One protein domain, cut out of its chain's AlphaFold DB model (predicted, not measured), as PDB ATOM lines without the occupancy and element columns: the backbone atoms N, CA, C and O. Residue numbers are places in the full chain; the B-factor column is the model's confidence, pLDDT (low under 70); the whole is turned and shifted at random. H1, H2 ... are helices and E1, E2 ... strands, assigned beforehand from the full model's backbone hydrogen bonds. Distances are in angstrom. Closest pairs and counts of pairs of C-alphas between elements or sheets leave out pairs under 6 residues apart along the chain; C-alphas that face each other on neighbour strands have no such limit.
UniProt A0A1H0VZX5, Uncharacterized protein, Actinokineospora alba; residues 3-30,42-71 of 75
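This is residues 3 to 30 and 42 to 71 of the 75 residues of an uncharacterized protein of Actinokineospora alba (UniProt A0A1H0VZX5). A long two-stranded hairpin, E1 and E2, makes one side of a loose, open arrangement, and two short helices set at a steep angle to each other make the other side. H2 lies between E1 and H1, near E1 but with few contacts on either side. The printed part has 58 residues, with two named strands and then two named helices in the order E1, E2, H1, H2; the sheet E1 - E2 is antiparallel and the class is mixed, helices and strands. The whole is loose, with a radius of gyration of the C-alphas of 13.7 A and spans of 36 by 31 by 23 A.

E1, residues 3 to 14, begins at C-alpha 3 (23.807, 71.114, 76.472), bends by 73 degrees at residue 6 and measures 26.7 A. E2, residues 17 to 27, measures 31.3 A. H1, residues 47 to 56, is 14.1 A long and begins at C-alpha 47 (20.729, 50.820, 69.453). H2, residues 63 to 69, is 9.9 A long and ends at C-alpha 69 (8.601, 57.168, 75.950).

E1 and E2 form a hairpin with a tight link, antiparallel with 158 degrees between their directions. N 4 and O 25 are 2.7 A apart and N 19 and O 12 are 2.8 A apart, both within hydrogen-bond range. E1 and H2 are near each other, with 6 pairs of C-alphas within 10 A and no pair within 8 A. H1 and H2 are close but not clearly touching; their closest C-alphas, of Asp 54 and Ser 64, are 6.9 A apart. They run opposite ways at a steep tilt of 55 degrees. E1 and H1 are apart, and E2 and H2 are apart. In H1 and H2 every O i to N i+4 pair is within hydrogen-bond range.

The two C-alphas farthest apart, of Lys 16 and Ala 48, are 37.3 A apart. Residues 31 to 41 are not printed, and C-alphas 30 and 42 are 15.7 A apart across this cut, in the link from E2 to H1. The link from H1 to H2 is short. The mean pLDDT of the printed part is 96.3, and no printed residue is under 70.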
ATOM      1  N   VAL A   3      25.149  71.465  75.993       95.50
ATOM      2  CA  VAL A   3      23.807  71.114  76.472       95.50
ATOM      3  C   VAL A   3      22.785  71.571  75.431       95.50
ATOM      4  O   VAL A   3      22.856  72.703  74.952       95.50
ATOM      5  N   GLY A   4      21.881  70.671  75.064       95.56
ATOM      6  CA  GLY A   4      20.767  70.884  74.149       95.56
ATOM      7  C   GLY A   4      19.426  70.914  74.882       95.56
ATOM      8  O   GLY A   4      19.326  71.417  76.000       95.56
ATOM      9  N   ASP A   5      18.392  70.391  74.230       97.00
ATOM     10  CA  ASP A   5      17.012  70.475  74.711       97.00
ATOM     11  C   ASP A   5      16.760  69.629  75.968       97.00
ATOM     12  O   ASP A   5      17.370  68.576  76.164       97.00
ATOM     13  N   LEU A   6      15.809  70.073  76.798       97.75
ATOM     14  CA  LEU A   6      15.210  69.244  77.845       97.75
ATOM     15  C   LEU A   6      14.399  68.126  77.177       97.75
ATOM     16  O   LEU A   6      13.420  68.400  76.485       97.75
ATOM     17  N   ILE A   7      14.796  66.879  77.404       97.75
ATOM     18  CA  ILE A   7      14.166  65.686  76.828       97.75
ATOM     19  C   ILE A   7      13.057  65.162  77.732       97.75
ATOM     20  O   ILE A   7      12.021  64.710  77.247       97.75
ATOM     21  N   GLY A   8      13.247  65.257  79.046       97.38
ATOM     22  CA  GLY A   8      12.281  64.726  79.987       97.38
ATOM     23  C   GLY A   8      12.515  65.158  81.422       97.38
ATOM     24  O   GLY A   8      13.554  65.714  81.778       97.38
ATOM     25  N   VAL A   9      11.501  64.912  82.244       97.75
ATOM     26  CA  VAL A   9      11.553  65.125  83.688       97.75
ATOM     27  C   VAL A   9      10.996  63.884  84.362       97.75
ATOM     28  O   VAL A   9       9.913  63.420  83.995       97.75
ATOM     29  N   VAL A  10      11.711  63.356  85.353       96.31
ATOM     30  CA  VAL A  10      11.224  62.262  86.203       96.31
ATOM     31  C   VAL A  10      11.203  62.672  87.666       96.31
ATOM     32  O   VAL A  10      12.098  63.355  88.162       96.31
ATOM     33  N   GLU A  11      10.187  62.202  88.380       96.00
ATOM     34  CA  GLU A  11      10.124  62.302  89.834       96.00
ATOM     35  C   GLU A  11      10.531  60.970  90.464       96.00
ATOM     36  O   GLU A  11       9.949  59.918  90.191       96.00
ATOM     37  N   ARG A  12      11.528  61.008  91.347       92.88
ATOM     38  CA  ARG A  12      12.016  59.844  92.087       92.88
ATOM     39  C   ARG A  12      11.816  60.052  93.576       92.88
ATOM     40  O   ARG A  12      12.391  60.954  94.178       92.88
ATOM     41  N   LYS A  13      11.019  59.186  94.196       95.62
ATOM     42  CA  LYS A  13      10.921  59.129  95.658       95.62
ATOM     43  C   LYS A  13      12.217  58.556  96.215       95.62
ATOM     44  O   LYS A  13      12.648  57.491  95.787       95.62
ATOM     45  N   GLY A  14      12.802  59.229  97.193       94.38
ATOM     46  CA  GLY A  14      13.934  58.712  97.946       94.38
ATOM     47  C   GLY A  14      13.828  59.021  99.438       94.38
ATOM     48  O   GLY A  14      12.842  59.605  99.892       94.38
ATOM     49  N   PRO A  15      14.845  58.643 100.231       96.31
ATOM     50  CA  PRO A  15      14.757  58.661 101.694       96.31
ATOM     51  C   PRO A  15      14.488  60.039 102.315       96.31
ATOM     52  O   PRO A  15      14.011  60.118 103.443       96.31
ATOM     53  N   LYS A  16      14.813  61.125 101.603       94.88
ATOM     54  CA  LYS A  16      14.704  62.509 102.089       94.88
ATOM     55  C   LYS A  16      13.654  63.349 101.350       94.88
ATOM     56  O   LYS A  16      13.612  64.557 101.553       94.88
ATOM     57  N   GLY A  17      12.820  62.737 100.506       96.56
ATOM     58  CA  GLY A  17      11.780  63.442  99.753       96.56
ATOM     59  C   GLY A  17      11.655  62.970  98.309       96.56
ATOM     60  O   GLY A  17      12.045  61.853  97.968       96.56
ATOM     61  N   VAL A  18      11.086  63.827  97.465       97.75
ATOM     62  CA  VAL A  18      10.977  63.598  96.021       97.75
ATOM     63  C   VAL A  18      12.073  64.388  95.319       97.75
ATOM     64  O   VAL A  18      12.193  65.596  95.511       97.75
ATOM     65  N   TYR A  19      12.869  63.695  94.517       95.94
ATOM     66  CA  TYR A  19      13.847  64.285  93.619       95.94
ATOM     67  C   TYR A  19      13.189  64.509  92.264       95.94
ATOM     68  O   TYR A  19      12.628  63.573  91.697       95.94
ATOM     69  N   VAL A  20      13.267  65.734  91.751       97.62
ATOM     70  CA  VAL A  20      12.846  66.065  90.388       97.62
ATOM     71  C   VAL A  20      14.104  66.127  89.535       97.62
ATOM     72  O   VAL A  20      14.979  66.958  89.779       97.62
ATOM     73  N   ILE A  21      14.221  65.206  88.587       96.12
ATOM     74  CA  ILE A  21      15.398  65.036  87.737       96.12
ATOM     75  C   ILE A  21      15.029  65.534  86.344       96.12
ATOM     76  O   ILE A  21      14.007  65.124  85.801       96.12
ATOM     77  N   TYR A  22      15.841  66.441  85.807       97.62
ATOM     78  CA  TYR A  22      15.670  67.030  84.483       97.62
ATOM     79  C   TYR A  22      16.752  66.473  83.558       97.62
ATOM     80  O   TYR A  22      17.937  66.711  83.795       97.62
ATOM     81  N   ASP A  23      16.345  65.766  82.510       96.88
ATOM     82  CA  ASP A  23      17.237  65.102  81.565       96.88
ATOM     83  C   ASP A  23      17.352  65.917  80.277       96.88
ATOM     84  O   ASP A  23      16.359  66.169  79.593       96.88
ATOM     85  N   TYR A  24      18.573  66.328  79.936       97.06
ATOM     86  CA  TYR A  24      18.872  67.133  78.751       97.06
ATOM     87  C   TYR A  24      19.650  66.318  77.719       97.06
ATOM     88  O   TYR A  24      20.530  65.528  78.067       97.06
ATOM     89  N   ALA A  25      19.378  66.552  76.438       95.38
ATOM     90  CA  ALA A  25      20.222  66.049  75.367       95.38
ATOM     91  C   ALA A  25      21.559  66.787  75.381       95.38
ATOM     92  O   ALA A  25      21.606  68.006  75.529       95.38
ATOM     93  N   CYS A  26      22.650  66.060  75.170       93.31
ATOM     94  CA  CYS A  26      23.991  66.626  75.167       93.31
ATOM     95  C   CYS A  26      24.780  66.119  73.965       93.31
ATOM     96  O   CYS A  26      24.659  64.966  73.561       93.31
ATOM     97  N   SER A  27      25.623  66.983  73.406       92.81
ATOM     98  CA  SER A  27      26.576  66.614  72.356       92.81
ATOM     99  C   SER A  27      28.004  66.737  72.874       92.81
ATOM    100  O   SER A  27      28.391  67.753  73.465       92.81
ATOM    101  N   VAL A  28      28.811  65.700  72.655       92.88
ATOM    102  CA  VAL A  28      30.244  65.739  72.963       92.88
ATOM    103  C   VAL A  28      30.949  66.625  71.942       92.88
ATOM    104  O   VAL A  28      30.715  66.520  70.745       92.88
ATOM    105  N   THR A  29      31.808  67.521  72.425       93.81
ATOM    106  CA  THR A  29      32.527  68.496  71.584       93.81
ATOM    107  C   THR A  29      34.017  68.200  71.449       93.81
ATOM    108  O   THR A  29      34.719  68.939  70.769       93.81
ATOM    109  N   GLY A  30      34.517  67.172  72.133       93.06
ATOM    110  CA  GLY A  30      35.926  66.788  72.151       93.06
ATOM    111  C   GLY A  30      36.291  65.998  73.408       93.06
ATOM    112  O   GLY A  30      35.469  65.877  74.320       93.06
ATOM    113  N   ALA A  42      33.445  52.908  80.912       96.56
ATOM    114  CA  ALA A  42      32.545  53.729  80.110       96.56
ATOM    115  C   ALA A  42      32.618  53.315  78.636       96.56
ATOM    116  O   ALA A  42      33.702  53.066  78.107       96.56
ATOM    117  N   ALA A  43      31.466  53.281  77.966       95.62
ATOM    118  CA  ALA A  43      31.360  52.918  76.558       95.62
ATOM    119  C   ALA A  43      30.320  53.772  75.822       95.62
ATOM    120  O   ALA A  43      29.319  54.196  76.399       95.62
ATOM    121  N   TRP A  44      30.550  53.983  74.524       95.19
ATOM    122  CA  TRP A  44      29.518  54.445  73.597       95.19
ATOM    123  C   TRP A  44      28.659  53.253  73.177       95.19
ATOM    124  O   TRP A  44      29.196  52.214  72.797       95.19
ATOM    125  N   VAL A  45      27.339  53.407  73.241       96.38
ATOM    126  CA  VAL A  45      26.372  52.326  73.015       96.38
ATOM    127  C   VAL A  45      25.414  52.740  71.903       96.38
ATOM    128  O   VAL A  45      24.773  53.785  71.996       96.38
ATOM    129  N   ASP A  46      25.327  51.916  70.863       97.19
ATOM    130  CA  ASP A  46      24.350  52.050  69.782       97.19
ATOM    131  C   ASP A  46      23.033  51.328  70.117       97.19
ATOM    132  O   ASP A  46      22.897  50.657  71.148       97.19
ATOM    133  N   LEU A  47      22.037  51.444  69.234       97.75
ATOM    134  CA  LEU A  47      20.729  50.820  69.453       97.75
ATOM    135  C   LEU A  47      20.802  49.290  69.588       97.75
ATOM    136  O   LEU A  47      20.047  48.700  70.365       97.75
ATOM    137  N   ALA A  48      21.686  48.633  68.834       98.06
ATOM    138  CA  ALA A  48      21.804  47.176  68.828       98.06
ATOM    139  C   ALA A  48      22.377  46.659  70.154       98.06
ATOM    140  O   ALA A  48      21.830  45.730  70.760       98.06
ATOM    141  N   THR A  49      23.436  47.305  70.637       98.19
ATOM    142  CA  THR A  49      24.045  47.009  71.932       98.19
ATOM    143  C   THR A  49      23.061  47.304  73.060       98.19
ATOM    144  O   THR A  49      22.847  46.450  73.918       98.19
ATOM    145  N   PHE A  50      22.375  48.453  73.019       98.06
ATOM    146  CA  PHE A  50      21.353  48.811  74.008       98.06
ATOM    147  C   PHE A  50      20.235  47.764  74.090       98.06
ATOM    148  O   PHE A  50      19.875  47.321  75.176       98.06
ATOM    149  N   THR A  51      19.717  47.325  72.939       97.81
ATOM    150  CA  THR A  51      18.659  46.302  72.866       97.81
ATOM    151  C   THR A  51      19.125  44.964  73.441       97.81
ATOM    152  O   THR A  51      18.347  44.263  74.084       97.81
ATOM    153  N   THR A  52      20.396  44.611  73.235       98.25
ATOM    154  CA  THR A  52      20.986  43.389  73.796       98.25
ATOM    155  C   THR A  52      21.057  43.456  75.322       98.25
ATOM    156  O   THR A  52      20.657  42.502  75.982       98.25
ATOM    157  N   LEU A  53      21.488  44.593  75.881       98.06
ATOM    158  CA  LEU A  53      21.532  44.813  77.332       98.06
ATOM    159  C   LEU A  53      20.129  44.799  77.957       98.06
ATOM    160  O   LEU A  53      19.927  44.212  79.018       98.06
ATOM    161  N   ASP A  54      19.147  45.410  77.290       97.81
ATOM    162  CA  ASP A  54      17.747  45.414  77.739       97.81
ATOM    163  C   ASP A  54      17.182  43.986  77.787       97.81
ATOM    164  O   ASP A  54      16.620  43.558  78.794       97.81
ATOM    165  N   ALA A  55      17.416  43.196  76.732       97.44
ATOM    166  CA  ALA A  55      17.004  41.793  76.671       97.44
ATOM    167  C   ALA A  55      17.714  40.906  77.711       97.44
ATOM    168  O   ALA A  55      17.136  39.919  78.170       97.44
ATOM    169  N   GLY A  56      18.951  41.254  78.078       97.75
ATOM    170  CA  GLY A  56      19.721  40.606  79.140       97.75
ATOM    171  C   GLY A  56      19.297  41.000  80.557       97.75
ATOM    172  O   GLY A  56      19.725  40.355  81.510       97.75
ATOM    173  N   ASN A  57      18.430  42.011  80.709       96.19
ATOM    174  CA  ASN A  57      18.121  42.646  81.993       96.19
ATOM    175  C   ASN A  57      19.382  43.219  82.683       96.19
ATOM    176  O   ASN A  57      19.485  43.231  83.911       96.19
ATOM    177  N   ASP A  58      20.332  43.703  81.875       97.25
ATOM    178  CA  ASP A  58      21.585  44.338  82.310       97.25
ATOM    179  C   ASP A  58      21.447  45.866  82.458       97.25
ATOM    180  O   ASP A  58      22.357  46.548  82.934       97.25
ATOM    181  N   LEU A  59      20.304  46.429  82.049       96.94
ATOM    182  CA  LEU A  59      19.971  47.838  82.250       96.94
ATOM    183  C   LEU A  59      19.286  48.061  83.601       96.94
ATOM    184  O   LEU A  59      18.563  47.208  84.115       96.94
ATOM    185  N   VAL A  60      19.461  49.261  84.155       94.62
ATOM    186  CA  VAL A  60      18.709  49.679  85.343       94.62
ATOM    187  C   VAL A  60      17.218  49.789  85.033       94.62
ATOM    188  O   VAL A  60      16.810  50.139  83.921       94.62
ATOM    189  N   GLU A  61      16.400  49.519  86.048       93.38
ATOM    190  CA  GLU A  61      14.946  49.510  85.915       93.38
ATOM    191  C   GLU A  61      14.424  50.822  85.305       93.38
ATOM    192  O   GLU A  61      14.860  51.922  85.656       93.38
ATOM    193  N   GLN A  62      13.443  50.695  84.410       94.00
ATOM    194  CA  GLN A  62      12.742  51.791  83.734       94.00
ATOM    195  C   GLN A  62      13.576  52.620  82.750       94.00
ATOM    196  O   GLN A  62      13.000  53.492  82.099       94.00
ATOM    197  N   LEU A  63      14.877  52.367  82.579       95.50
ATOM    198  CA  LEU A  63      15.695  53.129  81.630       95.50
ATOM    199  C   LEU A  63      15.172  52.995  80.192       95.50
ATOM    200  O   LEU A  63      14.889  54.003  79.546       95.50
ATOM    201  N   SER A  64      14.998  51.756  79.716       97.25
ATOM    202  CA  SER A  64      14.527  51.461  78.354       97.25
ATOM    203  C   SER A  64      13.163  52.092  78.074       97.25
ATOM    204  O   SER A  64      13.002  52.823  77.094       97.25
ATOM    205  N   ASP A  65      12.193  51.893  78.969       97.00
ATOM    206  CA  ASP A  65      10.841  52.430  78.801       97.00
ATOM    207  C   ASP A  65      10.788  53.958  78.872       97.00
ATOM    208  O   ASP A  65      10.059  54.577  78.095       97.00
ATOM    209  N   THR A  66      11.588  54.578  79.745       97.19
ATOM    210  CA  THR A  66      11.659  56.041  79.862       97.19
ATOM    211  C   THR A  66      12.220  56.657  78.582       97.19
ATOM    212  O   THR A  66      11.585  57.526  77.984       97.19
ATOM    213  N   LEU A  67      13.365  56.158  78.097       97.12
ATOM    214  CA  LEU A  67      13.975  56.649  76.859       97.12
ATOM    215  C   LEU A  67      13.079  56.399  75.643       97.12
ATOM    216  O   LEU A  67      12.967  57.262  74.772       97.12
ATOM    217  N   ARG A  68      12.392  55.251  75.587       97.25
ATOM    218  CA  ARG A  68      11.409  54.949  74.539       97.25
ATOM    219  C   ARG A  68      10.230  55.919  74.577       97.25
ATOM    220  O   ARG A  68       9.848  56.432  73.528       97.25
ATOM    221  N   GLY A  69       9.688  56.204  75.761       97.75
ATOM    222  CA  GLY A  69       8.601  57.168  75.950       97.75
ATOM    223  C   GLY A  69       8.972  58.586  75.514       97.75
ATOM    224  O   GLY A  69       8.129  59.305  74.983       97.75
ATOM    225  N   TRP A  70      10.239  58.967  75.671       97.56
ATOM    226  CA  TRP A  70      10.762  60.257  75.213       97.56
ATOM    227  C   TRP A  70      11.229  60.268  73.751       97.56
ATOM    228  O   TRP A  70      11.608  61.318  73.242       97.56
ATOM    229  N   GLY A  71      11.219  59.124  73.056       96.88
ATOM    230  CA  GLY A  71      11.767  59.023  71.699       96.88
ATOM    231  C   GLY A  71      13.284  59.249  71.638       96.88
ATOM    232  O   GLY A  71      13.797  59.724  70.626       96.88
TER     233      GLY A  71